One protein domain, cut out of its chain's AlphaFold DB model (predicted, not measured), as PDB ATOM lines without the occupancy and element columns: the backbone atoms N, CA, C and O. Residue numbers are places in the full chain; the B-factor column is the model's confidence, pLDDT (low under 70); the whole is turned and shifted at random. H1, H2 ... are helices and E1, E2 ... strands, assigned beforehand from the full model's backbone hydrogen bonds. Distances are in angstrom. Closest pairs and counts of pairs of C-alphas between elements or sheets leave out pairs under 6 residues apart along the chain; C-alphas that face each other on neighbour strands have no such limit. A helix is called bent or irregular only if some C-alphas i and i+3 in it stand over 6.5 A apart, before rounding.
ATOM      1  N   THR A 298     -31.168  -4.980  -7.222       90.50
ATOM      2  CA  THR A 298     -32.489  -5.185  -6.600       90.50
ATOM      3  C   THR A 298     -33.654  -5.071  -7.580       90.50
ATOM      4  O   THR A 298     -34.756  -5.473  -7.236       90.50
ATOM      5  N   ASP A 299     -33.447  -4.529  -8.781       87.19
ATOM      6  CA  ASP A 299     -34.454  -4.633  -9.842       87.19
ATOM      7  C   ASP A 299     -34.408  -6.011 -10.506       87.19
ATOM      8  O   ASP A 299     -35.439  -6.574 -10.857       87.19
ATOM      9  N   TYR A 300     -33.200  -6.567 -10.635       89.56
ATOM     10  CA  TYR A 300     -32.978  -7.919 -11.141       89.56
ATOM     11  C   TYR A 300     -33.423  -9.004 -10.143       89.56
ATOM     12  O   TYR A 300     -33.988 -10.014 -10.547       89.56
ATOM     13  N   MET A 301     -33.185  -8.798  -8.844       91.31
ATOM     14  CA  MET A 301     -33.492  -9.749  -7.772       91.31
ATOM     15  C   MET A 301     -34.010  -8.999  -6.536       91.31
ATOM     16  O   MET A 301     -33.244  -8.595  -5.653       91.31
ATOM     17  N   TYR A 302     -35.325  -8.767  -6.502       87.44
ATOM     18  CA  TYR A 302     -35.989  -7.910  -5.512       87.44
ATOM     19  C   TYR A 302     -35.793  -8.379  -4.067       87.44
ATOM     20  O   TYR A 302     -35.626  -7.562  -3.158       87.44
ATOM     21  N   GLU A 303     -35.737  -9.690  -3.846       87.56
ATOM     22  CA  GLU A 303     -35.543 -10.289  -2.529       87.56
ATOM     23  C   GLU A 303     -34.221  -9.896  -1.856       87.56
ATOM     24  O   GLU A 303     -34.103 -10.085  -0.654       87.56
ATOM     25  N   LEU A 304     -33.248  -9.320  -2.578       90.00
ATOM     26  CA  LEU A 304     -31.990  -8.830  -1.998       90.00
ATOM     27  C   LEU A 304     -32.122  -7.498  -1.260       90.00
ATOM     28  O   LEU A 304     -31.166  -7.058  -0.619       90.00
ATOM     29  N   GLN A 305     -33.272  -6.826  -1.351       89.94
ATOM     30  CA  GLN A 305     -33.444  -5.503  -0.757       89.94
ATOM     31  C   GLN A 305     -33.204  -5.515   0.761       89.94
ATOM     32  O   GLN A 305     -32.615  -4.572   1.296       89.94
ATOM     33  N   SER A 306     -33.626  -6.572   1.462       89.44
ATOM     34  CA  SER A 306     -33.366  -6.750   2.896       89.44
ATOM     35  C   SER A 306     -31.878  -6.896   3.200       89.44
ATOM     36  O   SER A 306     -31.364  -6.252   4.108       89.44
ATOM     37  N   GLU A 307     -31.172  -7.703   2.422       91.94
ATOM     38  CA  GLU A 307     -29.763  -8.025   2.594       91.94
ATOM     39  C   GLU A 307     -28.895  -6.809   2.297       91.94
ATOM     40  O   GLU A 307     -27.962  -6.523   3.040       91.94
ATOM     41  N   PHE A 308     -29.235  -6.039   1.264       93.19
ATOM     42  CA  PHE A 308     -28.491  -4.838   0.886       93.19
ATOM     43  C   PHE A 308     -28.588  -3.730   1.937       93.19
ATOM     44  O   PHE A 308     -27.648  -2.948   2.089       93.19
ATOM     45  N   ARG A 309     -29.694  -3.686   2.694       91.25
ATOM     46  CA  ARG A 309     -29.855  -2.792   3.853       91.25
ATOM     47  C   ARG A 309     -28.986  -3.196   5.045       91.25
ATOM     48  O   ARG A 309     -28.712  -2.352   5.887       91.25
ATOM     49  N   LEU A 310     -28.573  -4.463   5.130       92.44
ATOM     50  CA  LEU A 310     -27.680  -4.958   6.183       92.44
ATOM     51  C   LEU A 310     -26.200  -4.745   5.847       92.44
ATOM     52  O   LEU A 310     -25.354  -4.861   6.732       92.44
ATOM     53  N   ILE A 311     -25.872  -4.445   4.587       95.19
ATOM     54  CA  ILE A 311     -24.509  -4.080   4.201       95.19
ATOM     55  C   ILE A 311     -24.232  -2.668   4.752       95.19
ATOM     56  O   ILE A 311     -25.043  -1.770   4.519       95.19
ATOM     57  N   PRO A 312     -23.107  -2.436   5.452       94.56
ATOM     58  CA  PRO A 312     -22.715  -1.108   5.918       94.56
ATOM     59  C   PRO A 312     -22.511  -0.110   4.773       94.56
ATOM     60  O   PRO A 312     -22.118  -0.486   3.666       94.56
ATOM     61  N   ASP A 313     -22.748   1.176   5.022       92.88
ATOM     62  CA  ASP A 313     -22.502   2.230   4.033       92.88
ATOM     63  C   ASP A 313     -21.006   2.393   3.722       92.88
ATOM     64  O   ASP A 313     -20.143   2.028   4.525       92.88
ATOM     65  N   ALA A 314     -20.701   2.965   2.550       90.62
ATOM     66  CA  ALA A 314     -19.343   3.230   2.068       90.62
ATOM     67  C   ALA A 314     -18.668   4.385   2.836       90.62
ATOM     68  O   ALA A 314     -18.421   5.457   2.284       90.62
ATOM     69  N   ASP A 315     -18.370   4.150   4.111       89.62
ATOM     70  CA  ASP A 315     -17.711   5.080   5.027       89.62
ATOM     71  C   ASP A 315     -16.396   4.482   5.548       89.62
ATOM     72  O   ASP A 315     -16.257   3.269   5.726       89.62
ATOM     73  N   THR A 316     -15.417   5.344   5.828       86.06
ATOM     74  CA  THR A 316     -14.133   4.951   6.425       86.06
ATOM     75  C   THR A 316     -14.278   4.218   7.755       86.06
ATOM     76  O   THR A 316     -13.466   3.348   8.046       86.06
ATOM     77  N   THR A 317     -15.309   4.524   8.539       88.25
ATOM     78  CA  THR A 317     -15.613   3.856   9.813       88.25
ATOM     79  C   THR A 317     -16.082   2.409   9.633       88.25
ATOM     80  O   THR A 317     -15.849   1.589  10.515       88.25
ATOM     81  N   ASN A 318     -16.654   2.074   8.471       90.75
ATOM     82  CA  ASN A 318     -17.241   0.765   8.168       90.75
ATOM     83  C   ASN A 318     -16.320  -0.149   7.341       90.75
ATOM     84  O   ASN A 318     -16.707  -1.259   6.972       90.75
ATOM     85  N   ILE A 319     -15.109   0.298   6.998       89.12
ATOM     86  CA  ILE A 319     -14.243  -0.428   6.059       89.12
ATOM     87  C   ILE A 319     -13.831  -1.817   6.570       89.12
ATOM     88  O   ILE A 319     -13.719  -2.747   5.774       89.12
ATOM     89  N   GLU A 320     -13.635  -1.998   7.880       89.06
ATOM     90  CA  GLU A 320     -13.304  -3.316   8.443       89.06
ATOM     91  C   GLU A 320     -14.469  -4.298   8.282       89.06
ATOM     92  O   GLU A 320     -14.256  -5.433   7.845       89.06
ATOM     93  N   ASP A 321     -15.695  -3.840   8.540       91.19
ATOM     94  CA  ASP A 321     -16.912  -4.641   8.393       91.19
ATOM     95  C   ASP A 321     -17.176  -4.986   6.925       91.19
ATOM     96  O   ASP A 321     -17.450  -6.143   6.595       91.19
ATOM     97  N   LEU A 322     -17.006  -4.016   6.020       93.69
ATOM     98  CA  LEU A 322     -17.113  -4.238   4.577       93.69
ATOM     99  C   LEU A 322     -16.102  -5.281   4.089       93.69
ATOM    100  O   LEU A 322     -16.465  -6.175   3.327       93.69
ATOM    101  N   ILE A 323     -14.850  -5.230   4.551       92.19
ATOM    102  CA  ILE A 323     -13.826  -6.227   4.201       92.19
ATOM    103  C   ILE A 323     -14.146  -7.596   4.818       92.19
ATOM    104  O   ILE A 323     -13.929  -8.631   4.176       92.19
ATOM    105  N   GLY A 324     -14.681  -7.629   6.039       92.19
ATOM    106  CA  GLY A 324     -15.177  -8.847   6.678       92.19
ATOM    107  C   GLY A 324     -16.260  -9.526   5.837       92.19
ATOM    108  O   GLY A 324     -16.110 -10.692   5.458       92.19
ATOM    109  N   LEU A 325     -17.301  -8.775   5.469       96.06
ATOM    110  CA  LEU A 325     -18.386  -9.238   4.604       96.06
ATOM    111  C   LEU A 325     -17.875  -9.648   3.219       96.06
ATOM    112  O   LEU A 325     -18.241 -10.717   2.729       96.06
ATOM    113  N   PHE A 326     -16.971  -8.870   2.622       95.81
ATOM    114  CA  PHE A 326     -16.373  -9.184   1.326       95.81
ATOM    115  C   PHE A 326     -15.700 -10.562   1.336       95.81
ATOM    116  O   PHE A 326     -15.907 -11.372   0.434       95.81
ATOM    117  N   ASN A 327     -14.935 -10.882   2.384       94.19
ATOM    118  CA  ASN A 327     -14.273 -12.181   2.519       94.19
ATOM    119  C   ASN A 327     -15.262 -13.344   2.699       94.19
ATOM    120  O   ASN A 327     -15.012 -14.446   2.196       94.19
ATOM    121  N   ILE A 328     -16.369 -13.117   3.412       95.25
ATOM    122  CA  ILE A 328     -17.441 -14.106   3.593       95.25
ATOM    123  C   ILE A 328     -18.114 -14.387   2.247       95.25
ATOM    124  O   ILE A 328     -18.127 -15.535   1.792       95.25
ATOM    125  N   TYR A 329     -18.589 -13.343   1.570       96.50
ATOM    126  CA  TYR A 329     -19.314 -13.479   0.310       96.50
ATOM    127  C   TYR A 329     -18.419 -13.898  -0.856       96.50
ATOM    128  O   TYR A 329     -18.877 -14.617  -1.735       96.50
ATOM    129  N   THR A 330     -17.113 -13.615  -0.819       96.62
ATOM    130  CA  THR A 330     -16.152 -14.197  -1.775       96.62
ATOM    131  C   THR A 330     -16.142 -15.724  -1.695       96.62
ATOM    132  O   THR A 330     -16.075 -16.408  -2.717       96.62
ATOM    133  N   LYS A 331     -16.203 -16.295  -0.484       96.31
ATOM    134  CA  LYS A 331     -16.270 -17.753  -0.308       96.31
ATOM    135  C   LYS A 331     -17.638 -18.300  -0.713       96.31
ATOM    136  O   LYS A 331     -17.682 -19.369  -1.316       96.31
ATOM    137  N   ALA A 332     -18.719 -17.586  -0.394       95.50
ATOM    138  CA  ALA A 332     -20.081 -17.986  -0.740       95.50
ATOM    139  C   ALA A 332     -20.302 -17.992  -2.264       95.50
ATOM    140  O   ALA A 332     -20.619 -19.036  -2.825       95.50
ATOM    141  N   ALA A 333     -19.962 -16.899  -2.951       95.50
ATOM    142  CA  ALA A 333     -20.059 -16.762  -4.405       95.50
ATOM    143  C   ALA A 333     -19.221 -17.804  -5.167       95.50
ATOM    144  O   ALA A 333     -19.618 -18.277  -6.225       95.50
ATOM    145  N   ARG A 334     -18.070 -18.224  -4.620       95.31
ATOM    146  CA  ARG A 334     -17.270 -19.322  -5.198       95.31
ATOM    147  C   ARG A 334     -17.924 -20.692  -5.048       95.31
ATOM    148  O   ARG A 334     -17.690 -21.556  -5.886       95.31
ATOM    149  N   ARG A 335     -18.675 -20.918  -3.967       96.06
ATOM    150  CA  ARG A 335     -19.412 -22.172  -3.736       96.06
ATOM    151  C   ARG A 335     -20.694 -22.225  -4.559       96.06
ATOM    152  O   ARG A 335     -21.034 -23.291  -5.052       96.06
ATOM    153  N   ASN A 336     -21.337 -21.074  -4.731       94.56
ATOM    154  CA  ASN A 336     -22.583 -20.908  -5.463       94.56
ATOM    155  C   ASN A 336     -22.385 -19.916  -6.620       94.56
ATOM    156  O   ASN A 336     -22.912 -18.804  -6.553       94.56
ATOM    157  N   PRO A 337     -21.601 -20.251  -7.658       95.94
ATOM    158  CA  PRO A 337     -21.472 -19.367  -8.806       95.94
ATOM    159  C   PRO A 337     -22.782 -19.340  -9.600       95.94
ATOM    160  O   PRO A 337     -23.479 -20.352  -9.707       95.94
ATOM    161  N   GLY A 338     -23.092 -18.195 -10.202       93.94
ATOM    162  CA  GLY A 338     -24.115 -18.087 -11.228       93.94
ATOM    163  C   GLY A 338     -23.760 -18.905 -12.465       93.94
ATOM    164  O   GLY A 338     -22.619 -19.362 -12.641       93.94
ATOM    165  N   LYS A 339     -24.733 -19.079 -13.353       95.00
ATOM    166  CA  LYS A 339     -24.612 -19.964 -14.516       95.00
ATOM    167  C   LYS A 339     -25.133 -19.305 -15.786       95.00
ATOM    168  O   LYS A 339     -25.966 -18.409 -15.739       95.00
ATOM    169  N   TRP A 340     -24.604 -19.756 -16.919       91.75
ATOM    170  CA  TRP A 340     -25.114 -19.367 -18.229       91.75
ATOM    171  C   TRP A 340     -26.373 -20.169 -18.544       91.75
ATOM    172  O   TRP A 340     -26.354 -21.400 -18.476       91.75
ATOM    173  N   GLU A 341     -27.437 -19.469 -18.903       90.06
ATOM    174  CA  GLU A 341     -28.745 -20.010 -19.245       90.06
ATOM    175  C   GLU A 341     -29.166 -19.526 -20.638       90.06
ATOM    176  O   GLU A 341     -28.627 -18.550 -21.169       90.06
ATOM    177  N   ASN A 342     -30.106 -20.242 -21.256       84.88
ATOM    178  CA  ASN A 342     -30.710 -19.792 -22.505       84.88
ATOM    179  C   ASN A 342     -31.746 -18.718 -22.177       84.88
ATOM    180  O   ASN A 342     -32.685 -18.993 -21.428       84.88
ATOM    181  N   GLY A 343     -31.590 -17.527 -22.751       78.38
ATOM    182  CA  GLY A 343     -32.515 -16.429 -22.509       78.38
ATOM    183  C   GLY A 343     -33.781 -16.545 -23.353       78.38
ATOM    184  O   GLY A 343     -33.776 -17.048 -24.482       78.38
ATOM    185  N   ASN A 344     -34.894 -16.047 -22.818       78.12
ATOM    186  CA  ASN A 344     -36.141 -15.957 -23.569       78.12
ATOM    187  C   ASN A 344     -36.121 -14.742 -24.515       78.12
ATOM    188  O   ASN A 344     -36.503 -13.633 -24.136       78.12
ATOM    189  N   MET A 345     -35.703 -14.959 -25.767       78.69
ATOM    190  CA  MET A 345     -35.610 -13.900 -26.784       78.69
ATOM    191  C   MET A 345     -36.946 -13.193 -27.065       78.69
ATOM    192  O   MET A 345     -36.940 -12.029 -27.458       78.69
ATOM    193  N   MET A 346     -38.092 -13.850 -26.832       66.31
ATOM    194  CA  MET A 346     -39.413 -13.222 -27.000       66.31
ATOM    195  C   MET A 346     -39.692 -12.150 -25.943       66.31
ATOM    196  O   MET A 346     -40.523 -11.273 -26.167       66.31
ATOM    197  N   LEU A 347     -38.975 -12.191 -24.818       71.25
ATOM    198  CA  LEU A 347     -39.022 -11.173 -23.771       71.25
ATOM    199  C   LEU A 347     -37.859 -10.169 -23.865       71.25
ATOM    200  O   LEU A 347     -37.717  -9.305 -23.011       71.25
ATOM    201  N   GLY A 348     -37.044 -10.243 -24.922       74.69
ATOM    202  CA  GLY A 348     -35.910  -9.340 -25.130       74.69
ATOM    203  C   GLY A 348     -34.604  -9.777 -24.463       74.69
ATOM    204  O   GLY A 348     -33.633  -9.021 -24.504       74.69
ATOM    205  N   ALA A 349     -34.541 -10.986 -23.899       82.12
ATOM    206  CA  ALA A 349     -33.290 -11.554 -23.399       82.12
ATOM    207  C   ALA A 349     -32.309 -11.866 -24.548       82.12
ATOM    208  O   ALA A 349     -32.713 -12.161 -25.678       82.12
ATOM    209  N   LYS A 350     -31.002 -11.860 -24.254       84.25
ATOM    210  CA  LYS A 350     -29.967 -12.370 -25.175       84.25
ATOM    211  C   LYS A 350     -30.113 -13.896 -25.306       84.25
ATOM    212  O   LYS A 350     -30.557 -14.550 -24.371       84.25
ATOM    213  N   GLU A 351     -29.694 -14.481 -26.433       83.50
ATOM    214  CA  GLU A 351     -29.781 -15.940 -26.670       83.50
ATOM    215  C   GLU A 351     -29.150 -16.759 -25.530       83.50
ATOM    216  O   GLU A 351     -29.693 -17.777 -25.100       83.50
ATOM    217  N   LYS A 352     -28.025 -16.271 -25.000       89.00
ATOM    218  CA  LYS A 352     -27.425 -16.753 -23.759       89.00
ATOM    219  C   LYS A 352     -27.232 -15.602 -22.797       89.00
ATOM    220  O   LYS A 352     -26.626 -14.589 -23.151       89.00
ATOM    221  N   GLU A 353     -27.679 -15.801 -21.571       88.19
ATOM    222  CA  GLU A 353     -27.543 -14.843 -20.486       88.19
ATOM    223  C   GLU A 353     -26.919 -15.499 -19.263       88.19
ATOM    224  O   GLU A 353     -26.992 -16.712 -19.075       88.19
ATOM    225  N   TYR A 354     -26.235 -14.705 -18.450       94.00
ATOM    226  CA  TYR A 354     -25.681 -15.191 -17.200       94.00
ATOM    227  C   TYR A 354     -26.645 -14.835 -16.077       94.00
ATOM    228  O   TYR A 354     -26.921 -13.657 -15.861       94.00
ATOM    229  N   ALA A 355     -27.111 -15.847 -15.357       93.56
ATOM    230  CA  ALA A 355     -27.911 -15.699 -14.155       93.56
ATOM    231  C   ALA A 355     -26.974 -15.698 -12.931       93.56
ATOM    232  O   ALA A 355     -26.530 -16.778 -12.513       93.56
ATOM    233  N   PRO A 356     -26.593 -14.523 -12.382       95.94
ATOM    234  CA  PRO A 356     -25.743 -14.437 -11.205       95.94
ATOM    235  C   PRO A 356     -26.465 -15.018  -9.995       95.94
ATOM    236  O   PRO A 356     -27.683 -14.902  -9.849       95.94
ATOM    237  N   SER A 357     -25.703 -15.625  -9.093       96.75
ATOM    238  CA  SER A 357     -26.276 -16.055  -7.823       96.75
ATOM    239  C   SER A 357     -26.511 -14.866  -6.889       96.75
ATOM    240  O   SER A 357     -25.863 -13.821  -6.991       96.75
ATOM    241  N   LYS A 358     -27.388 -15.055  -5.899       96.69
ATOM    242  CA  LYS A 358     -27.573 -14.120  -4.779       96.69
ATOM    243  C   LYS A 358     -26.246 -13.720  -4.126       96.69
ATOM    244  O   LYS A 358     -26.015 -12.543  -3.858       96.69
ATOM    245  N   ASP A 359     -25.359 -14.690  -3.911       97.44
ATOM    246  CA  ASP A 359     -24.057 -14.454  -3.285       97.44
ATOM    247  C   ASP A 359     -23.137 -13.595  -4.168       97.44
ATOM    248  O   ASP A 359     -22.411 -12.746  -3.651       97.44
ATOM    249  N   GLU A 360     -23.175 -13.778  -5.493       97.38
ATOM    250  CA  GLU A 360     -22.426 -12.942  -6.439       97.38
ATOM    251  C   GLU A 360     -22.947 -11.502  -6.481       97.38
ATOM    252  O   GLU A 360     -22.144 -10.568  -6.527       97.38
ATOM    253  N   LEU A 361     -24.266 -11.309  -6.412       97.19
ATOM    254  CA  LEU A 361     -24.882  -9.980  -6.393       97.19
ATOM    255  C   LEU A 361     -24.590  -9.216  -5.097       97.19
ATOM    256  O   LEU A 361     -24.282  -8.026  -5.145       97.19
ATOM    257  N   ILE A 362     -24.617  -9.897  -3.948       97.25
ATOM    258  CA  ILE A 362     -24.227  -9.295  -2.665       97.25
ATOM    259  C   ILE A 362     -22.731  -8.958  -2.662       97.25
ATOM    260  O   ILE A 362     -22.345  -7.868  -2.241       97.25
ATOM    261  N   LEU A 363     -21.879  -9.859  -3.167       97.56
ATOM    262  CA  LEU A 363     -20.444  -9.594  -3.282       97.56
ATOM    263  C   LEU A 363     -20.155  -8.378  -4.169       97.56
ATOM    264  O   LEU A 363     -19.280  -7.580  -3.830       97.56
ATOM    265  N   ASN A 364     -20.887  -8.233  -5.275       96.81
ATOM    266  CA  ASN A 364     -20.804  -7.069  -6.151       96.81
ATOM    267  C   ASN A 364     -21.142  -5.770  -5.405       96.81
ATOM    268  O   ASN A 364     -20.346  -4.839  -5.430       96.81
ATOM    269  N   GLU A 365     -22.260  -5.723  -4.676       97.06
ATOM    270  CA  GLU A 365     -22.663  -4.536  -3.905       97.06
ATOM    271  C   GLU A 365     -21.625  -4.155  -2.832       97.06
ATOM    272  O   GLU A 365     -21.248  -2.987  -2.710       97.06
ATOM    273  N   ILE A 366     -21.092  -5.135  -2.092       96.94
ATOM    274  CA  ILE A 366     -20.017  -4.896  -1.112       96.94
ATOM    275  C   ILE A 366     -18.758  -4.367  -1.815       96.94
ATOM    276  O   ILE A 366     -18.140  -3.404  -1.353       96.94
ATOM    277  N   GLY A 367     -18.380  -4.986  -2.938       96.00
ATOM    278  CA  GLY A 367     -17.242  -4.579  -3.759       96.00
ATOM    279  C   GLY A 367     -17.366  -3.137  -4.247       96.00
ATOM    280  O   GLY A 367     -16.420  -2.364  -4.095       96.00
ATOM    281  N   GLU A 368     -18.545  -2.740  -4.731       95.31
ATOM    282  CA  GLU A 368     -18.834  -1.376  -5.181       95.31
ATOM    283  C   GLU A 368     -18.733  -0.346  -4.054       95.31
ATOM    284  O   GLU A 368     -18.200   0.746  -4.260       95.31
ATOM    285  N   ARG A 369     -19.193  -0.675  -2.841       95.69
ATOM    286  CA  ARG A 369     -19.043   0.215  -1.677       95.69
ATOM    287  C   ARG A 369     -17.581   0.401  -1.289       95.69
ATOM    288  O   ARG A 369     -17.153   1.530  -1.053       95.69
ATOM    289  N   ILE A 370     -16.794  -0.677  -1.297       93.81
ATOM    290  CA  ILE A 370     -15.348  -0.598  -1.054       93.81
ATOM    291  C   ILE A 370     -14.655   0.204  -2.164       93.81
ATOM    292  O   ILE A 370     -13.809   1.042  -1.860       93.81
ATOM    293  N   ARG A 371     -15.020  -0.009  -3.435       93.56
ATOM    294  CA  ARG A 371     -14.482   0.737  -4.583       93.56
ATOM    295  C   ARG A 371     -14.740   2.235  -4.444       93.56
ATOM    296  O   ARG A 371     -13.795   3.015  -4.506       93.56
ATOM    297  N   LYS A 372     -15.987   2.631  -4.172       92.56
ATOM    298  CA  LYS A 372     -16.367   4.034  -3.930       92.56
ATOM    299  C   LYS A 372     -15.562   4.657  -2.793       92.56
ATOM    300  O   LYS A 372     -15.128   5.805  -2.896       92.56
ATOM    301  N   LEU A 373     -15.331   3.910  -1.716       91.00
ATOM    302  CA  LEU A 373     -14.517   4.390  -0.604       91.00
ATOM    303  C   LEU A 373     -13.037   4.551  -1.000       91.00
ATOM    304  O   LEU A 373     -12.417   5.564  -0.684       91.00
ATOM    305  N   ALA A 374     -12.481   3.582  -1.728       88.12
ATOM    306  CA  ALA A 374     -11.106   3.623  -2.226       88.12
ATOM    307  C   ALA A 374     -10.857   4.781  -3.205       88.12
ATOM    308  O   ALA A 374      -9.772   5.353  -3.223       88.12
ATOM    309  N   GLU A 375     -11.864   5.141  -4.001       87.44
ATOM    310  CA  GLU A 375     -11.802   6.262  -4.945       87.44
ATOM    311  C   GLU A 375     -11.958   7.626  -4.261       87.44
ATOM    312  O   GLU A 375     -11.386   8.616  -4.717       87.44
ATOM    313  N   SER A 376     -12.711   7.694  -3.161       85.69
ATOM    314  CA  SER A 376     -12.996   8.948  -2.448       85.69
ATOM    315  C   SER A 376     -11.973   9.301  -1.365       85.69
ATOM    316  O   SER A 376     -11.882  10.463  -0.963       85.69
ATOM    317  N   VAL A 377     -11.174   8.337  -0.899       84.88
ATOM    318  CA  VAL A 377     -10.267   8.507   0.243       84.88
ATOM    319  C   VAL A 377      -8.838   8.109  -0.125       84.88
ATOM    320  O   VAL A 377      -8.592   7.100  -0.776       84.88
ATOM    321  N   LYS A 378      -7.847   8.884   0.344       79.62
ATOM    322  CA  LYS A 378      -6.430   8.557   0.126       79.62
ATOM    323  C   LYS A 378      -6.077   7.200   0.772       79.62
ATOM    324  O   LYS A 378      -6.413   6.998   1.941       79.62
ATOM    325  N   PRO A 379      -5.295   6.326   0.108       75.19
ATOM    326  CA  PRO A 379      -4.936   4.998   0.633       75.19
ATOM    327  C   PRO A 379      -4.287   5.006   2.029       75.19
ATOM    328  O   PRO A 379      -4.536   4.122   2.853       75.19
ATOM    329  N   ALA A 380      -3.490   6.038   2.330       72.19
ATOM    330  CA  ALA A 380      -2.868   6.217   3.644       72.19
ATOM    331  C   ALA A 380      -3.905   6.414   4.763       72.19
ATOM    332  O   ALA A 380      -3.728   5.909   5.867       72.19
ATOM    333  N   THR A 381      -5.011   7.104   4.476       76.44
ATOM    334  CA  THR A 381      -6.101   7.320   5.432       76.44
ATOM    335  C   THR A 381      -6.863   6.023   5.685       76.44
ATOM    336  O   THR A 381      -7.100   5.689   6.839       76.44
ATOM    337  N   LEU A 382      -7.155   5.238   4.641       75.56
ATOM    338  CA  LEU A 382      -7.797   3.925   4.794       75.56
ATOM    339  C   LEU A 382      -6.952   2.973   5.642       75.56
ATOM    340  O   LEU A 382      -7.474   2.317   6.537       75.56
ATOM    341  N   SER A 383      -5.637   2.964   5.421       72.31
ATOM    342  CA  SER A 383      -4.704   2.139   6.198       72.31
ATOM    343  C   SER A 383      -4.593   2.561   7.668       72.31
ATOM    344  O   SER A 383      -4.333   1.710   8.514       72.31
ATOM    345  N   ASN A 384      -4.789   3.847   7.978       72.19
ATOM    346  CA  ASN A 384      -4.715   4.375   9.345       72.19
ATOM    347  C   ASN A 384      -5.994   4.133  10.160       72.19
ATOM    348  O   ASN A 384      -5.929   4.087  11.387       72.19
ATOM    349  N   VAL A 385      -7.149   4.013   9.496       71.56
ATOM    350  CA  VAL A 385      -8.450   3.805  10.158       71.56
ATOM    351  C   VAL A 385      -8.686   2.325  10.485       71.56
ATOM    352  O   VAL A 385      -9.425   2.005  11.411       71.56
ATOM    353  N   THR A 386      -7.999   1.412   9.796       68.44
ATOM    354  CA  THR A 386      -8.080  -0.027  10.071       68.44
ATOM    355  C   THR A 386      -7.060  -0.501  11.097       68.44
ATOM    356  O   THR A 386      -5.860  -0.281  10.947       68.44
ATOM    357  N   LYS A 387      -7.523  -1.264  12.088       67.00
ATOM    358  CA  LYS A 387      -6.684  -2.058  12.999       67.00
ATOM    359  C   LYS A 387      -6.172  -3.331  12.324       67.00
ATOM    360  O   LYS A 387      -5.165  -3.904  12.740       67.00
ATOM    361  N   THR A 388      -6.865  -3.785  11.284       66.88
ATOM    362  CA  THR A 388      -6.534  -4.982  10.511       66.88
ATOM    363  C   THR A 388      -5.743  -4.663   9.243       66.88
ATOM    364  O   THR A 388      -5.889  -3.621   8.609       66.88
ATOM    365  N   LYS A 389      -4.862  -5.586   8.834       74.81
ATOM    366  CA  LYS A 389      -4.084  -5.424   7.601       74.81
ATOM    367  C   LYS A 389      -5.016  -5.567   6.395       74.81
ATOM    368  O   LYS A 389      -5.280  -6.685   5.962       74.81
ATOM    369  N   LEU A 390      -5.429  -4.438   5.812       77.19
ATOM    370  CA  LEU A 390      -6.204  -4.419   4.567       77.19
ATOM    371  C   LEU A 390      -5.521  -5.251   3.461       77.19
ATOM    372  O   LEU A 390      -4.283  -5.198   3.335       77.19
ATOM    373  N   PRO A 391      -6.287  -6.005   2.652       81.19
ATOM    374  CA  PRO A 391      -5.744  -6.645   1.463       81.19
ATOM    375  C   PRO A 391      -5.198  -5.575   0.513       81.19
ATOM    376  O   PRO A 391      -5.708  -4.461   0.453       81.19
ATOM    377  N   ARG A 392      -4.131  -5.896  -0.228       83.00
ATOM    378  CA  ARG A 392      -3.545  -4.950  -1.195       83.00
ATOM    379  C   ARG A 392      -4.531  -4.635  -2.320       83.00
ATOM    380  O   ARG A 392      -4.628  -3.493  -2.756       83.00
ATOM    381  N   GLN A 393      -5.236  -5.666  -2.776       88.50
ATOM    382  CA  GLN A 393      -6.250  -5.584  -3.812       88.50
ATOM    383  C   GLN A 393      -7.410  -6.511  -3.467       88.50
ATOM    384  O   GLN A 393      -7.191  -7.579  -2.889       88.50
ATOM    385  N   ILE A 394      -8.613  -6.121  -3.865       92.19
ATOM    386  CA  ILE A 394      -9.783  -7.000  -3.901       92.19
ATOM    387  C   ILE A 394     -10.235  -7.182  -5.346       92.19
ATOM    388  O   ILE A 394     -10.014  -6.297  -6.175       92.19
ATOM    389  N   ARG A 395     -10.840  -8.336  -5.644       94.75
ATOM    390  CA  ARG A 395     -11.383  -8.646  -6.971       94.75
ATOM    391  C   ARG A 395     -12.784  -9.210  -6.865       94.75
ATOM    392  O   ARG A 395     -13.003 -10.112  -6.056       94.75
ATOM    393  N   TYR A 396     -13.696  -8.707  -7.680       96.00
ATOM    394  CA  TYR A 396     -15.075  -9.178  -7.737       96.00
ATOM    395  C   TYR A 396     -15.638  -9.020  -9.150       96.00
ATOM    396  O   TYR A 396     -15.083  -8.297  -9.974       96.00
ATOM    397  N   LYS A 397     -16.733  -9.726  -9.438       95.81
ATOM    398  CA  LYS A 397     -17.477  -9.534 -10.682       95.81
ATOM    399  C   LYS A 397     -18.400  -8.333 -10.519       95.81
ATOM    400  O   LYS A 397     -19.298  -8.369  -9.683       95.81
ATOM    401  N   HIS A 398     -18.168  -7.307 -11.320       95.25
ATOM    402  CA  HIS A 398     -19.069  -6.192 -11.502       95.25
ATOM    403  C   HIS A 398     -20.158  -6.554 -12.504       95.25
ATOM    404  O   HIS A 398     -19.859  -6.960 -13.632       95.25
ATOM    405  N   PHE A 399     -21.407  -6.395 -12.077       95.50
ATOM    406  CA  PHE A 399     -22.590  -6.610 -12.903       95.50
ATOM    407  C   PHE A 399     -23.248  -5.273 -13.213       95.50
ATOM    408  O   PHE A 399     -23.572  -4.514 -12.297       95.50
ATOM    409  N   THR A 400     -23.495  -5.021 -14.496       93.88
ATOM    410  CA  THR A 400     -24.442  -3.990 -14.926       93.88
ATOM    411  C   THR A 400     -25.740  -4.643 -15.365       93.88
ATOM    412  O   THR A 400     -25.742  -5.771 -15.866       93.88
ATOM    413  N   PHE A 401     -26.840  -3.923 -15.196       92.88
ATOM    414  CA  PHE A 401     -28.170  -4.400 -15.537       92.88
ATOM    415  C   PHE A 401     -28.761  -3.537 -16.642       92.88
ATOM    416  O   PHE A 401     -28.387  -2.377 -16.812       92.88
ATOM    417  N   THR A 402     -29.666  -4.134 -17.397       92.31
ATOM    418  CA  THR A 402     -30.512  -3.452 -18.369       92.31
ATOM    419  C   THR A 402     -31.928  -3.973 -18.212       92.31
ATOM    420  O   THR A 402     -32.121  -5.101 -17.748       92.31
ATOM    421  N   HIS A 403     -32.914  -3.190 -18.618       90.19
ATOM    422  CA  HIS A 403     -34.285  -3.652 -18.709       90.19
ATOM    423  C   HIS A 403     -34.794  -3.637 -20.143       90.19
ATOM    424  O   HIS A 403     -34.344  -2.859 -20.986       90.19
ATOM    425  N   VAL A 404     -35.763  -4.506 -20.410       82.69
ATOM    426  CA  VAL A 404     -36.572  -4.471 -21.625       82.69
ATOM    427  C   VAL A 404     -38.032  -4.405 -21.219       82.69
ATOM    428  O   VAL A 404     -38.520  -5.228 -20.442       82.69
ATOM    429  N   ASP A 405     -38.732  -3.422 -21.769       76.62
ATOM    430  CA  ASP A 405     -40.171  -3.301 -21.615       76.62
ATOM    431  C   ASP A 405     -40.857  -4.023 -22.770       76.62
ATOM    432  O   ASP A 405     -40.762  -3.630 -23.937       76.62
ATOM    433  N   VAL A 406     -41.550  -5.106 -22.442       69.38
ATOM    434  CA  VAL A 406     -42.259  -5.932 -23.412       69.38
ATOM    435  C   VAL A 406     -43.735  -5.579 -23.333       69.38
ATOM    436  O   VAL A 406     -44.385  -5.756 -22.297       69.38
ATOM    437  N   MET A 407     -44.279  -5.065 -24.438       59.78
ATOM    438  CA  MET A 407     -45.690  -4.680 -24.510       59.78
ATOM    439  C   MET A 407     -46.593  -5.861 -24.137       59.78
ATOM    440  O   MET A 407     -46.545  -6.906 -24.778       59.78
ATOM    441  N   GLY A 408     -47.419  -5.677 -23.104       56.19
ATOM    442  CA  GLY A 408     -48.345  -6.693 -22.593       56.19
ATOM    443  C   GLY A 408     -47.751  -7.675 -21.576       56.19
ATOM    444  O   GLY A 408     -48.519  -8.316 -20.869       56.19
ATOM    445  N   SER A 409     -46.422  -7.747 -21.442       57.81
ATOM    446  CA  SER A 409     -45.743  -8.694 -20.539       57.81
ATOM    447  C   SER A 409     -45.019  -8.019 -19.368       57.81
ATOM    448  O   SER A 409     -44.675  -8.692 -18.402       57.81
ATOM    449  N   GLY A 410     -44.819  -6.698 -19.422       75.06
ATOM    450  CA  GLY A 410     -44.203  -5.914 -18.348       75.06
ATOM    451  C   GLY A 410     -42.718  -5.616 -18.574       75.06
ATOM    452  O   GLY A 410     -42.218  -5.712 -19.696       75.06
ATOM    453  N   ARG A 411     -42.029  -5.204 -17.503       81.94
ATOM    454  CA  ARG A 411     -40.597  -4.876 -17.504       81.94
ATOM    455  C   ARG A 411     -39.787  -6.063 -17.007       81.94
ATOM    456  O   ARG A 411     -40.043  -6.563 -15.915       81.94
ATOM    457  N   PHE A 412     -38.787  -6.456 -17.782       84.69
ATOM    458  CA  PHE A 412     -37.869  -7.539 -17.449       84.69
ATOM    459  C   PHE A 412     -36.464  -6.984 -17.284       84.69
ATOM    460  O   PHE A 412     -36.066  -6.105 -18.043       84.69
ATOM    461  N   PHE A 413     -35.722  -7.493 -16.305       88.75
ATOM    462  CA  PHE A 413     -34.357  -7.066 -16.015       88.75
ATOM    463  C   PHE A 413     -33.377  -8.177 -16.365       88.75
ATOM    464  O   PHE A 413     -33.590  -9.342 -16.037       88.75
ATOM    465  N   TYR A 414     -32.276  -7.791 -16.993       91.44
ATOM    466  CA  TYR A 414     -31.247  -8.686 -17.495       91.44
ATOM    467  C   TYR A 414     -29.873  -8.203 -17.053       91.44
ATOM    468  O   TYR A 414     -29.638  -7.003 -16.896       91.44
ATOM    469  N   VAL A 415     -28.936  -9.137 -16.904       92.56
ATOM    470  CA  VAL A 415     -27.520  -8.782 -16.781       92.56
ATOM    471  C   VAL A 415     -27.019  -8.330 -18.145       92.56
ATOM    472  O   VAL A 415     -27.035  -9.088 -19.116       92.56
ATOM    473  N   ASP A 416     -26.553  -7.089 -18.225       91.44
ATOM    474  CA  ASP A 416     -26.029  -6.539 -19.466       91.44
ATOM    475  C   ASP A 416     -24.553  -6.895 -19.655       91.44
ATOM    476  O   ASP A 416     -24.187  -7.531 -20.652       91.44
ATOM    477  N   THR A 417     -23.713  -6.534 -18.679       91.00
ATOM    478  CA  THR A 417     -22.273  -6.806 -18.717       91.00
ATOM    479  C   THR A 417     -21.757  -7.392 -17.412       91.00
ATOM    480  O   THR A 417     -22.260  -7.101 -16.327       91.00
ATOM    481  N   ILE A 418     -20.722  -8.223 -17.548       93.25
ATOM    482  CA  ILE A 418     -19.972  -8.819 -16.444       93.25
ATOM    483  C   ILE A 418     -18.511  -8.466 -16.659       93.25
ATOM    484  O   ILE A 418     -17.937  -8.817 -17.693       93.25
ATOM    485  N   LYS A 419     -17.906  -7.783 -15.692       94.19
ATOM    486  CA  LYS A 419     -16.485  -7.424 -15.721       94.19
ATOM    487  C   LYS A 419     -15.827  -7.838 -14.421       94.19
ATOM    488  O   LYS A 419     -16.437  -7.739 -13.368       94.19
ATOM    489  N   GLU A 420     -14.596  -8.326 -14.476       93.81
ATOM    490  CA  GLU A 420     -13.824  -8.528 -13.252       93.81
ATOM    491  C   GLU A 420     -13.180  -7.197 -12.863       93.81
ATOM    492  O   GLU A 420     -12.325  -6.683 -13.582       93.81
ATOM    493  N   GLU A 421     -13.602  -6.639 -11.734       93.25
ATOM    494  CA  GLU A 421     -13.065  -5.393 -11.200       93.25
ATOM    495  C   GLU A 421     -11.967  -5.678 -10.184       93.25
ATOM    496  O   GLU A 421     -12.054  -6.617  -9.390       93.25
ATOM    497  N   THR A 422     -10.918  -4.856 -10.207       93.19
ATOM    498  CA  THR A 422      -9.810  -4.925  -9.249       93.19
ATOM    499  C   THR A 422      -9.639  -3.580  -8.564       93.19
ATOM    500  O   THR A 422      -9.222  -2.607  -9.185       93.19
ATOM    501  N   VAL A 423      -9.885  -3.536  -7.257       88.81
ATOM    502  CA  VAL A 423      -9.739  -2.317  -6.451       88.81
ATOM    503  C   VAL A 423      -8.437  -2.394  -5.671       88.81
ATOM    504  O   VAL A 423      -8.194  -3.378  -4.971       88.81
ATOM    505  N   THR A 424      -7.599  -1.360  -5.773       86.19
ATOM    506  CA  THR A 424      -6.352  -1.249  -5.001       86.19
ATOM    507  C   THR A 424      -6.596  -0.419  -3.745       86.19
ATOM    508  O   THR A 424      -7.071   0.706  -3.834       86.19
ATOM    509  N   LEU A 425      -6.267  -0.977  -2.577       80.94
ATOM    510  CA  LEU A 425      -6.522  -0.353  -1.267       80.94
ATOM    511  C   LEU A 425      -5.244   0.150  -0.575       80.94
ATOM    512  O   LEU A 425      -5.321   0.710   0.518       80.94
TER     513      LEU A 425
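AT A GLANCE: This is residues 298 to 425 of the 426 residues of an uncharacterized protein of Bacteroidetes bacterium (UniProt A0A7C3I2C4). A long, narrow hairpin, E3 and E4, runs nearly the whole length of the model, and helix H3 packs on it, with H2 beside H3 and running back the opposite way. H1 packs on residues 358 to 365 of H3, the small hairpin of E1 and E2 comes near E4 with its strand E2, and H4 sits at the end of the model far from the long hairpin's tip. The printed part has 128 residues, with four named helices and four named strands in the order H1, H2, E1, E2, H3, H4, E3, E4; each of the two sheets is an antiparallel pair, and the class is mixed, helices and strands. The whole is only just compact, close to loose, with a radius of gyration of the C-alphas of 16.6 A, and its outline is a rod spanning 54 by 24 by 23 A.

IN THESE COORDINATES: H1 is residues 302 to 310, with C-alpha 302 at (-35.989, -7.910, -5.512); it is only just irregular, C-alphas 303 and 306 being 6.8 A apart. H2, residues 316 to 335, is 29.4 A long; it is irregular, with C-alphas 317 and 320 7.7 A apart, and has a kink of 30 degrees near residue 323. E1 is residues 339 to 342 and E2 is residues 352 to 355. H3, residues 358 to 376, is 27.4 A long and begins at C-alpha 358 (-27.573, -14.120, -4.779). H4 is residues 379 to 385. E3, residues 393 to 406, is 41.0 A long; E4, residues 410 to 424, is 40.4 A long, bends by 56 degrees at residue 420 and ends at C-alpha 424 (-6.352, -1.249, -5.001).

HOW THE PARTS SIT: H1 touches H3 at a steep tilt of 47 degrees, the same way, with the C-alphas of Phe 308 and Ile 362 closest at 7.1 A. H1 and H2 are apart. H2 touches H3 at a shallow tilt of 32 degrees, opposite ways, with the C-alphas of Ala 333 and Asp 359 closest at 4.8 A. Residues 316 to 319 of H2 touch H4, about perpendicular at 78 degrees; the closest C-alphas, of Thr 316 and Leu 382, are 6.6 A apart. The hairpin of E1 and E2 is antiparallel, with N 341 and O 353 within hydrogen-bond range at 2.8 A. The closest C-alphas of E2 and E4, those of Tyr 354 and Val 415, are 6.7 A apart. The closest C-alphas of H3 and E3, those of Asn 364 and His 398, are 5.7 A apart. In the antiparallel hairpin of E3 and E4, N 398 and O 419 are within hydrogen-bond range at 2.7 A, and N 406 and O 410 at 2.9 A. In H3 and H4 every O i to N i+4 pair is within hydrogen-bond range; in H1 it is 3 of 5 and in H2 14 of 16.

THE WHOLE: The two C-alphas farthest apart, those of Asn 384 and Gly 408, are 55.2 A apart. The printed part has no cut, and no link is long. The mean pLDDT of the printed part is 87.8; it is under 70 at residue 346, residues 386 to 388 and residues 406 to 409.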